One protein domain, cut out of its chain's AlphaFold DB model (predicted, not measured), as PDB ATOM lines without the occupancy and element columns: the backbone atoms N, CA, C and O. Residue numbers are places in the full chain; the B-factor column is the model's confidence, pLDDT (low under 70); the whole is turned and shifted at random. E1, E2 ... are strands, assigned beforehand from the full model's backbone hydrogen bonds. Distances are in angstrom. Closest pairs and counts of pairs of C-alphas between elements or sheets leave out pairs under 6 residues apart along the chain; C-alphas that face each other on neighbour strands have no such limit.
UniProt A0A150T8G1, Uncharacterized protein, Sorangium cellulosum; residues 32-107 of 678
ATOM      1  N   ARG A  32      50.382  26.354  18.883       88.44
ATOM      2  CA  ARG A  32      51.278  25.707  19.853       88.44
ATOM      3  C   ARG A  32      51.056  26.188  21.283       88.44
ATOM      4  O   ARG A  32      50.763  27.357  21.536       88.44
ATOM      5  N   CYS A  33      51.280  25.297  22.240       86.94
ATOM      6  CA  CYS A  33      51.213  25.579  23.669       86.94
ATOM      7  C   CYS A  33      52.229  24.755  24.459       86.94
ATOM      8  O   CYS A  33      52.589  23.646  24.074       86.94
ATOM      9  N   GLY A  34      52.680  25.300  25.588       85.25
ATOM     10  CA  GLY A  34      53.485  24.588  26.578       85.25
ATOM     11  C   GLY A  34      52.677  24.131  27.797       85.25
ATOM     12  O   GLY A  34      53.013  23.124  28.415       85.25
ATOM     13  N   CYS A  35      51.613  24.848  28.148       87.50
ATOM     14  CA  CYS A  35      50.725  24.597  29.284       87.50
ATOM     15  C   CYS A  35      49.269  24.922  28.912       87.50
ATOM     16  O   CYS A  35      49.027  25.707  27.997       87.50
ATOM     17  N   ASP A  36      48.289  24.437  29.685       90.00
ATOM     18  CA  ASP A  36      46.867  24.780  29.465       90.00
ATOM     19  C   ASP A  36      46.615  26.295  29.528       90.00
ATOM     20  O   ASP A  36      45.780  26.834  28.807       90.00
ATOM     21  N   ALA A  37      47.377  26.999  30.371       88.12
ATOM     22  CA  ALA A  37      47.274  28.447  30.549       88.12
ATOM     23  C   ALA A  37      47.678  29.257  29.304       88.12
ATOM     24  O   ALA A  37      47.338  30.442  29.221       88.12
ATOM     25  N   ASP A  38      48.384  28.637  28.357       90.06
ATOM     26  CA  ASP A  38      48.775  29.278  27.106       90.06
ATOM     27  C   ASP A  38      47.601  29.362  26.127       90.06
ATOM     28  O   ASP A  38      47.672  30.139  25.183       90.06
ATOM     29  N   CYS A  39      46.518  28.610  26.351       91.38
ATOM     30  CA  CYS A  39      45.406  28.473  25.418       91.38
ATOM     31  C   CYS A  39      44.208  29.363  25.766       91.38
ATOM     32  O   CYS A  39      43.863  29.570  26.932       91.38
ATOM     33  N   ASP A  40      43.579  29.927  24.735       90.25
ATOM     34  CA  ASP A  40      42.471  30.872  24.863       90.25
ATOM     35  C   ASP A  40      41.115  30.156  24.987       90.25
ATOM     36  O   ASP A  40      40.828  29.218  24.241       90.25
ATOM     37  N   GLY A  41      40.266  30.612  25.914       83.25
ATOM     38  CA  GLY A  41      38.936  30.046  26.197       83.25
ATOM     39  C   GLY A  41      38.789  29.333  27.553       83.25
ATOM     40  O   GLY A  41      39.754  28.862  28.148       83.25
ATOM     41  N   ASP A  42      37.548  29.248  28.047       76.25
ATOM     42  CA  ASP A  42      37.214  28.685  29.373       76.25
ATOM     43  C   ASP A  42      37.322  27.147  29.441       76.25
ATOM     44  O   ASP A  42      37.422  26.581  30.530       76.25
ATOM     45  N   ALA A  43      37.317  26.470  28.288       83.06
ATOM     46  CA  ALA A  43      37.465  25.018  28.144       83.06
ATOM     47  C   ALA A  43      38.771  24.633  27.421       83.06
ATOM     48  O   ALA A  43      38.916  23.499  26.957       83.06
ATOM     49  N   ALA A  44      39.704  25.582  27.314       87.81
ATOM     50  CA  ALA A  44      40.941  25.400  26.581       87.81
ATOM     51  C   ALA A  44      41.861  24.405  27.294       87.81
ATOM     52  O   ALA A  44      42.007  24.425  28.518       87.81
ATOM     53  N   VAL A  45      42.483  23.528  26.518       89.88
ATOM     54  CA  VAL A  45      43.432  22.534  27.011       89.88
ATOM     55  C   VAL A  45      44.622  22.481  26.067       89.88
ATOM     56  O   VAL A  45      44.451  22.480  24.849       89.88
ATOM     57  N   CYS A  46      45.827  22.451  26.625       87.88
ATOM     58  CA  CYS A  46      47.022  22.196  25.847       87.88
ATOM     59  C   CYS A  46      47.146  20.690  25.655       87.88
ATOM     60  O   CYS A  46      47.610  19.963  26.536       87.88
ATOM     61  N   MET A  47      46.665  20.218  24.511       84.06
ATOM     62  CA  MET A  47      46.689  18.810  24.165       84.06
ATOM     63  C   MET A  47      47.931  18.515  23.342       84.06
ATOM     64  O   MET A  47      48.032  18.942  22.194       84.06
ATOM     65  N   LEU A  48      48.875  17.787  23.942       77.81
ATOM     66  CA  LEU A  48      50.103  17.341  23.274       77.81
ATOM     67  C   LEU A  48      50.842  18.464  22.516       77.81
ATOM     68  O   LEU A  48      51.384  18.236  21.440       77.81
ATOM     69  N   GLY A  49      50.839  19.686  23.057       81.81
ATOM     70  CA  GLY A  49      51.546  20.820  22.454       81.81
ATOM     71  C   GLY A  49      50.718  21.700  21.534       81.81
ATOM     72  O   GLY A  49      51.244  22.711  21.075       81.81
ATOM     73  N   ILE A  50      49.441  21.383  21.301       87.06
ATOM     74  CA  ILE A  50      48.508  22.220  20.540       87.06
ATOM     75  C   ILE A  50      47.302  22.603  21.401       87.06
ATOM     76  O   ILE A  50      46.725  21.784  22.119       87.06
ATOM     77  N   CYS A  51      46.904  23.868  21.329       90.50
ATOM     78  CA  CYS A  51      45.704  24.359  21.979       90.50
ATOM     79  C   CYS A  51      44.462  23.724  21.362       90.50
ATOM     80  O   CYS A  51      44.204  23.868  20.170       90.50
ATOM     81  N   MET A  52      43.662  23.073  22.197       90.69
ATOM     82  CA  MET A  52      42.382  22.462  21.850       90.69
ATOM     83  C   MET A  52      41.295  22.940  22.814       90.69
ATOM     84  O   MET A  52      41.566  23.672  23.768       90.69
ATOM     85  N   GLN A  53      40.052  22.522  22.578       91.44
ATOM     86  CA  GLN A  53      38.940  22.754  23.502       91.44
ATOM     87  C   GLN A  53      38.385  21.419  23.994       91.44
ATOM     88  O   GLN A  53      38.220  20.482  23.212       91.44
ATOM     89  N   ARG A  54      38.065  21.335  25.285       92.19
ATOM     90  CA  ARG A  54      37.253  20.237  25.818       92.19
ATOM     91  C   ARG A  54      35.834  20.352  25.270       92.19
ATOM     92  O   ARG A  54      35.276  21.448  25.216       92.19
ATOM     93  N   ALA A  55      35.251  19.220  24.901       92.25
ATOM     94  CA  ALA A  55      33.843  19.144  24.549       92.25
ATOM     95  C   ALA A  55      32.953  19.325  25.793       92.25
ATOM     96  O   ALA A  55      33.403  19.166  26.934       92.25
ATOM     97  N   GLU A  56      31.667  19.617  25.582       90.44
ATOM     98  CA  GLU A  56      30.662  19.735  26.658       90.44
ATOM     99  C   GLU A  56      30.442  18.411  27.433       90.44
ATOM    100  O   GLU A  56      29.867  18.408  28.524       90.44
ATOM    101  N   GLY A  57      30.928  17.289  26.893       87.62
ATOM    102  CA  GLY A  57      30.941  15.958  27.496       87.62
ATOM    103  C   GLY A  57      31.646  14.945  26.588       87.62
ATOM    104  O   GLY A  57      32.298  15.317  25.613       87.62
ATOM    105  N   ARG A  58      31.515  13.644  26.881       85.44
ATOM    106  CA  ARG A  58      32.011  12.587  25.980       85.44
ATOM    107  C   ARG A  58      31.296  12.641  24.626       85.44
ATOM    108  O   ARG A  58      30.076  12.783  24.574       85.44
ATOM    109  N   CYS A  59      32.052  12.457  23.550       83.00
ATOM    110  CA  CYS A  59      31.527  12.423  22.190       83.00
ATOM    111  C   CYS A  59      30.626  11.196  22.009       83.00
ATOM    112  O   CYS A  59      31.030  10.075  22.331       83.00
ATOM    113  N   ALA A  60      29.423  11.401  21.470       78.19
ATOM    114  CA  ALA A  60      28.478  10.321  21.183       78.19
ATOM    115  C   ALA A  60      28.951   9.407  20.037       78.19
ATOM    116  O   ALA A  60      28.649   8.217  20.029       78.19
ATOM    117  N   ALA A  61      29.708   9.969  19.093       71.62
ATOM    118  CA  ALA A  61      30.368   9.266  18.002       71.62
ATOM    119  C   ALA A  61      31.697   9.969  17.672       71.62
ATOM    120  O   ALA A  61      31.790  11.190  17.857       71.62
ATOM    121  N   PRO A  62      32.721   9.236  17.197       68.62
ATOM    122  CA  PRO A  62      33.946   9.853  16.698       68.62
ATOM    123  C   PRO A  62      33.635  10.748  15.492       68.62
ATOM    124  O   PRO A  62      32.736  10.450  14.703       68.62
ATOM    125  N   ASN A  63      34.379  11.846  15.351       76.81
ATOM    126  CA  ASN A  63      34.205  12.832  14.281       76.81
ATOM    127  C   ASN A  63      32.814  13.517  14.257       76.81
ATOM    128  O   ASN A  63      32.341  13.967  13.212       76.81
ATOM    129  N   GLY A  64      32.132  13.591  15.404       80.44
ATOM    130  CA  GLY A  64      30.844  14.281  15.537       80.44
ATOM    131  C   GLY A  64      30.995  15.796  15.713       80.44
ATOM    132  O   GLY A  64      32.011  16.267  16.211       80.44
ATOM    133  N   GLU A  65      29.983  16.584  15.346       86.31
ATOM    134  CA  GLU A  65      29.960  18.034  15.645       86.31
ATOM    135  C   GLU A  65      29.386  18.339  17.042       86.31
ATOM    136  O   GLU A  65      29.578  19.426  17.583       86.31
ATOM    137  N   GLU A  66      28.651  17.388  17.621       86.31
ATOM    138  CA  GLU A  66      27.915  17.560  18.873       86.31
ATOM    139  C   GLU A  66      28.864  17.746  20.068       86.31
ATOM    140  O   GLU A  66      29.819  16.990  20.243       86.31
ATOM    141  N   GLY A  67      28.593  18.762  20.893       84.69
ATOM    142  CA  GLY A  67      29.413  19.108  22.058       84.69
ATOM    143  C   GLY A  67      30.659  19.947  21.747       84.69
ATOM    144  O   GLY A  67      31.393  20.269  22.680       84.69
ATOM    145  N   CYS A  68      30.883  20.326  20.484       91.06
ATOM    146  CA  CYS A  68      31.987  21.178  20.043       91.06
ATOM    147  C   CYS A  68      31.506  22.471  19.371       91.06
ATOM    148  O   CYS A  68      30.388  22.564  18.864       91.06
ATOM    149  N   ALA A  69      32.373  23.487  19.345       86.12
ATOM    150  CA  ALA A  69      32.105  24.720  18.610       86.12
ATOM    151  C   ALA A  69      32.052  24.465  17.083       86.12
ATOM    152  O   ALA A  69      32.719  23.551  16.587       86.12
ATOM    153  N   PRO A  70      31.294  25.275  16.311       86.62
ATOM    154  CA  PRO A  70      31.257  25.161  14.855       86.62
ATOM    155  C   PRO A  70      32.656  25.236  14.235       86.62
ATOM    156  O   PRO A  70      33.443  26.110  14.589       86.62
ATOM    157  N   GLY A  71      32.940  24.344  13.284       83.81
ATOM    158  CA  GLY A  71      34.278  24.221  12.691       83.81
ATOM    159  C   GLY A  71      35.228  23.329  13.491       83.81
ATOM    160  O   GLY A  71      36.427  23.333  13.229       83.81
ATOM    161  N   SER A  72      34.714  22.557  14.450       90.12
ATOM    162  CA  SER A  72      35.464  21.508  15.137       90.12
ATOM    163  C   SER A  72      34.730  20.166  15.122       90.12
ATOM    164  O   SER A  72      33.537  20.082  14.806       90.12
ATOM    165  N   ARG A  73      35.467  19.101  15.436       89.25
ATOM    166  CA  ARG A  73      34.978  17.722  15.512       89.25
ATOM    167  C   ARG A  73      35.402  17.079  16.826       89.25
ATOM    168  O   ARG A  73      36.540  17.240  17.258       89.25
ATOM    169  N   CYS A  74      34.475  16.365  17.448       89.12
ATOM    170  CA  CYS A  74      34.625  15.735  18.747       89.12
ATOM    171  C   CYS A  74      35.242  14.339  18.604       89.12
ATOM    172  O   CYS A  74      34.710  13.495  17.876       89.12
ATOM    173  N   PHE A  75      36.320  14.078  19.346       82.50
ATOM    174  CA  PHE A  75      36.883  12.739  19.539       82.50
ATOM    175  C   PHE A  75      37.057  12.445  21.028       82.50
ATOM    176  O   PHE A  75      37.496  13.302  21.793       82.50
ATOM    177  N   ASN A  76      36.705  11.229  21.443       78.56
ATOM    178  CA  ASN A  76      37.059  10.745  22.775       78.56
ATOM    179  C   ASN A  76      38.524  10.308  22.756       78.56
ATOM    180  O   ASN A  76      38.948   9.690  21.782       78.56
ATOM    181  N   THR A  77      39.266  10.600  23.821       70.50
ATOM    182  CA  THR A  77      40.654  10.151  23.990       70.50
ATOM    183  C   THR A  77      40.823   9.419  25.313       70.50
ATOM    184  O   THR A  77      39.991   9.538  26.219       70.50
ATOM    185  N   ASP A  78      41.896   8.651  25.432       63.91
ATOM    186  CA  ASP A  78      42.316   8.015  26.680       63.91
ATOM    187  C   ASP A  78      42.939   9.024  27.673       63.91
ATOM    188  O   ASP A  78      42.768   8.884  28.886       63.91
ATOM    189  N   ILE A  79      43.568  10.092  27.160       71.25
ATOM    190  CA  ILE A  79      44.173  11.188  27.935       71.25
ATOM    191  C   ILE A  79      43.115  11.912  28.779       71.25
ATOM    192  O   ILE A  79      43.341  12.213  29.953       71.25
ATOM    193  N   LEU A  80      41.946  12.197  28.194       78.00
ATOM    194  CA  LEU A  80      40.832  12.860  28.872       78.00
ATOM    195  C   LEU A  80      39.662  11.892  29.034       78.00
ATOM    196  O   LEU A  80      38.683  11.913  28.298       78.00
ATOM    197  N   ALA A  81      39.736  11.050  30.062       75.00
ATOM    198  CA  ALA A  81      38.734  10.012  30.283       75.00
ATOM    199  C   ALA A  81      37.316  10.545  30.596       75.00
ATOM    200  O   ALA A  81      36.341   9.800  30.473       75.00
ATOM    201  N   ASP A  82      37.155  11.796  31.022       81.50
ATOM    202  CA  ASP A  82      35.875  12.365  31.457       81.50
ATOM    203  C   ASP A  82      35.143  13.188  30.382       81.50
ATOM    204  O   ASP A  82      33.946  13.442  30.531       81.50
ATOM    205  N   THR A  83      35.810  13.562  29.287       88.56
ATOM    206  CA  THR A  83      35.232  14.408  28.231       88.56
ATOM    207  C   THR A  83      35.883  14.178  26.865       88.56
ATOM    208  O   THR A  83      36.976  13.633  26.776       88.56
ATOM    209  N   GLY A  84      35.216  14.595  25.789       86.31
ATOM    210  CA  GLY A  84      35.805  14.627  24.452       86.31
ATOM    211  C   GLY A  84      36.734  15.823  24.226       86.31
ATOM    212  O   GLY A  84      36.743  16.789  24.994       86.31
ATOM    213  N   VAL A  85      37.480  15.785  23.124       89.69
ATOM    214  CA  VAL A  85      38.295  16.898  22.623       89.69
ATOM    215  C   VAL A  85      37.774  17.364  21.269       89.69
ATOM    216  O   VAL A  85      37.463  16.553  20.398       89.69
ATOM    217  N   CYS A  86      37.702  18.681  21.097       91.31
ATOM    218  CA  CYS A  86      37.295  19.345  19.871       91.31
ATOM    219  C   CYS A  86      38.512  19.720  19.021       91.31
ATOM    220  O   CYS A  86      39.255  20.640  19.367       91.31
ATOM    221  N   TYR A  87      38.664  19.033  17.893       89.25
ATOM    222  CA  TYR A  87      39.705  19.272  16.897       89.25
ATOM    223  C   TYR A  87      39.184  20.270  15.865       89.25
ATOM    224  O   TYR A  87      38.148  19.987  15.253       89.25
ATOM    225  N   PRO A  88      39.833  21.427  15.658       90.38
ATOM    226  CA  PRO A  88      39.414  22.354  14.619       90.38
ATOM    227  C   PRO A  88      39.680  21.764  13.233       90.38
ATOM    228  O   PRO A  88      40.571  20.935  13.069       90.38
ATOM    229  N   VAL A  89      38.912  22.189  12.228       89.31
ATOM    230  CA  VAL A  89      39.227  21.891  10.821       89.31
ATOM    231  C   VAL A  89      40.645  22.362  10.515       89.31
ATOM    232  O   VAL A  89      41.061  23.425  10.978       89.31
ATOM    233  N   TYR A  90      41.395  21.548   9.779       86.31
ATOM    234  CA  TYR A  90      42.755  21.879   9.408       86.31
ATOM    235  C   TYR A  90      42.768  23.087   8.476       86.31
ATOM    236  O   TYR A  90      42.042  23.153   7.484       86.31
ATOM    237  N   ASP A  91      43.623  24.040   8.810       86.88
ATOM    238  CA  ASP A  91      43.939  25.191   7.986       86.88
ATOM    239  C   ASP A  91      45.432  25.486   8.183       86.88
ATOM    240  O   ASP A  91      45.844  25.767   9.311       86.88
ATOM    241  N   PRO A  92      46.261  25.418   7.130       81.25
ATOM    242  CA  PRO A  92      47.706  25.599   7.244       81.25
ATOM    243  C   PRO A  92      48.120  27.003   7.715       81.25
ATOM    244  O   PRO A  92      49.268  27.185   8.118       81.25
ATOM    245  N   GLU A  93      47.232  28.005   7.670       86.38
ATOM    246  CA  GLU A  93      47.522  29.348   8.192       86.38
ATOM    247  C   GLU A  93      47.313  29.467   9.708       86.38
ATOM    248  O   GLU A  93      47.868  30.374  10.336       86.38
ATOM    249  N   THR A  94      46.508  28.583  10.305       85.94
ATOM    250  CA  THR A  94      46.070  28.693  11.709       85.94
ATOM    251  C   THR A  94      46.374  27.456  12.556       85.94
ATOM    252  O   THR A  94      46.466  27.564  13.780       85.94
ATOM    253  N   CYS A  95      46.584  26.302  11.926       87.88
ATOM    254  CA  CYS A  95      47.017  25.069  12.560       87.88
ATOM    255  C   CYS A  95      48.547  24.975  12.565       87.88
ATOM    256  O   CYS A  95      49.183  24.792  11.530       87.88
ATOM    257  N   GLU A  96      49.140  25.024  13.753       87.44
ATOM    258  CA  GLU A  96      50.566  24.765  13.978       87.44
ATOM    259  C   GLU A  96      50.856  23.276  14.282       87.44
ATOM    260  O   GLU A  96      51.995  22.914  14.599       87.44
ATOM    261  N   GLY A  97      49.822  22.428  14.191       77.44
ATOM    262  CA  GLY A  97      49.874  20.964  14.220       77.44
ATOM    263  C   GLY A  97      49.981  20.336  12.821       77.44
ATOM    264  O   GLY A  97      50.683  20.843  11.945       77.44
ATOM    265  N   VAL A  98      49.311  19.203  12.606       72.12
ATOM    266  CA  VAL A  98      49.221  18.490  11.314       72.12
ATOM    267  C   VAL A  98      47.772  18.276  10.906       72.12
ATOM    268  O   VAL A  98      46.893  18.226  11.761       72.12
ATOM    269  N   GLU A  99      47.520  18.161   9.606       80.56
ATOM    270  CA  GLU A  99      46.238  17.664   9.108       80.56
ATOM    271  C   GLU A  99      46.148  16.168   9.405       80.56
ATOM    272  O   GLU A  99      47.123  15.462   9.180       80.56
ATOM    273  N   ASN A 100      45.017  15.697   9.929       64.88
ATOM    274  CA  ASN A 100      44.724  14.267  10.025       64.88
ATOM    275  C   ASN A 100      43.805  13.805   8.882       64.88
ATOM    276  O   ASN A 100      43.170  14.621   8.210       64.88
ATOM    277  N   ARG A 101      43.610  12.490   8.748       63.62
ATOM    278  CA  ARG A 101      42.695  11.846   7.777       63.62
ATOM    279  C   ARG A 101      41.247  12.361   7.744       63.62
ATOM    280  O   ARG A 101      40.492  12.040   6.828       63.62
ATOM    281  N   HIS A 102      40.812  13.106   8.760       69.44
ATOM    282  CA  HIS A 102      39.478  13.706   8.832       69.44
ATOM    283  C   HIS A 102      39.459  15.185   8.394       69.44
ATOM    284  O   HIS A 102      38.406  15.821   8.478       69.44
ATOM    285  N   GLY A 103      40.590  15.723   7.921       76.88
ATOM    286  CA  GLY A 103      40.761  17.126   7.541       76.88
ATOM    287  C   GLY A 103      40.810  18.063   8.747       76.88
ATOM    288  O   GLY A 103      40.276  19.171   8.695       76.88
ATOM    289  N   LEU A 104      41.351  17.600   9.878       84.75
ATOM    290  CA  LEU A 104      41.350  18.318  11.156       84.75
ATOM    291  C   LEU A 104      42.769  18.584  11.647       84.75
ATOM    292  O   LEU A 104      43.676  17.795  11.411       84.75
ATOM    293  N   CYS A 105      42.945  19.688  12.364       84.12
ATOM    294  CA  CYS A 105      44.192  20.048  13.015       84.12
ATOM    295  C   CYS A 105      44.438  19.147  14.227       84.12
ATOM    296  O   CYS A 105      43.723  19.228  15.226       84.12
ATOM    297  N   SER A 106      45.463  18.308  14.134       77.69
ATOM    298  CA  SER A 106      45.874  17.330  15.135       77.69
ATOM    299  C   SER A 106      47.261  17.680  15.697       77.69
ATOM    300  O   SER A 106      48.097  18.223  14.968       77.69
ATOM    301  N   PRO A 107      47.548  17.418  16.984       73.19
ATOM    302  CA  PRO A 107      48.882  17.631  17.535       73.19
ATOM    303  C   PRO A 107      49.914  16.640  16.977       73.19
ATOM    304  O   PRO A 107      49.586  15.504  16.643       73.19
TER     305      PRO A 107
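AT A GLANCE: This is residues 32 to 107 of the 678 residues of an uncharacterized protein of Sorangium cellulosum (UniProt A0A150T8G1). Little regular structure is present: two small hairpins, E1 with E2 and E3 with E4, join through E2 and E4 into one strongly twisted sheet, and long loops make up much of the rest. The 76 printed residues include no named helix and four strands, all antiparallel, in sheet order E1 E2 E4 E3. The class is all strand, with 19 residues in named elements. The whole is compact, radius of gyration of the C-alphas 11.2 A, spanning 29 by 26 by 21 A.

HOW THE PARTS SIT: E1, residues 44 to 47, forms a hairpin with E2, residues 50 to 54; N 45 and O 52 are within hydrogen-bond range at 2.9 A. E2 is also antiparallel to E4, residues 84 to 88, with N 86 and O 53 within range at 2.8 A. E4 forms a hairpin with E3, residues 72 to 76; N 75 and O 85 are within range at 2.9 A. The edge strands E1 and E3 are apart.

IN THESE COORDINATES: E1 begins at C-alpha 44 (40.941, 25.400, 26.581) and E4 ends at C-alpha 88 (39.414, 22.354, 14.619). From first to last C-alpha E2 measures 12.6 A, E3 13.3 A and E4 13.0 A.

THE WHOLE: The farthest C-alphas, of Asp 82 and Glu 93, are 31.1 A apart. The printed part has no cut. The link from E2 to E3 is long. Residues 62, 78 and 100 to 102 have pLDDT under 70.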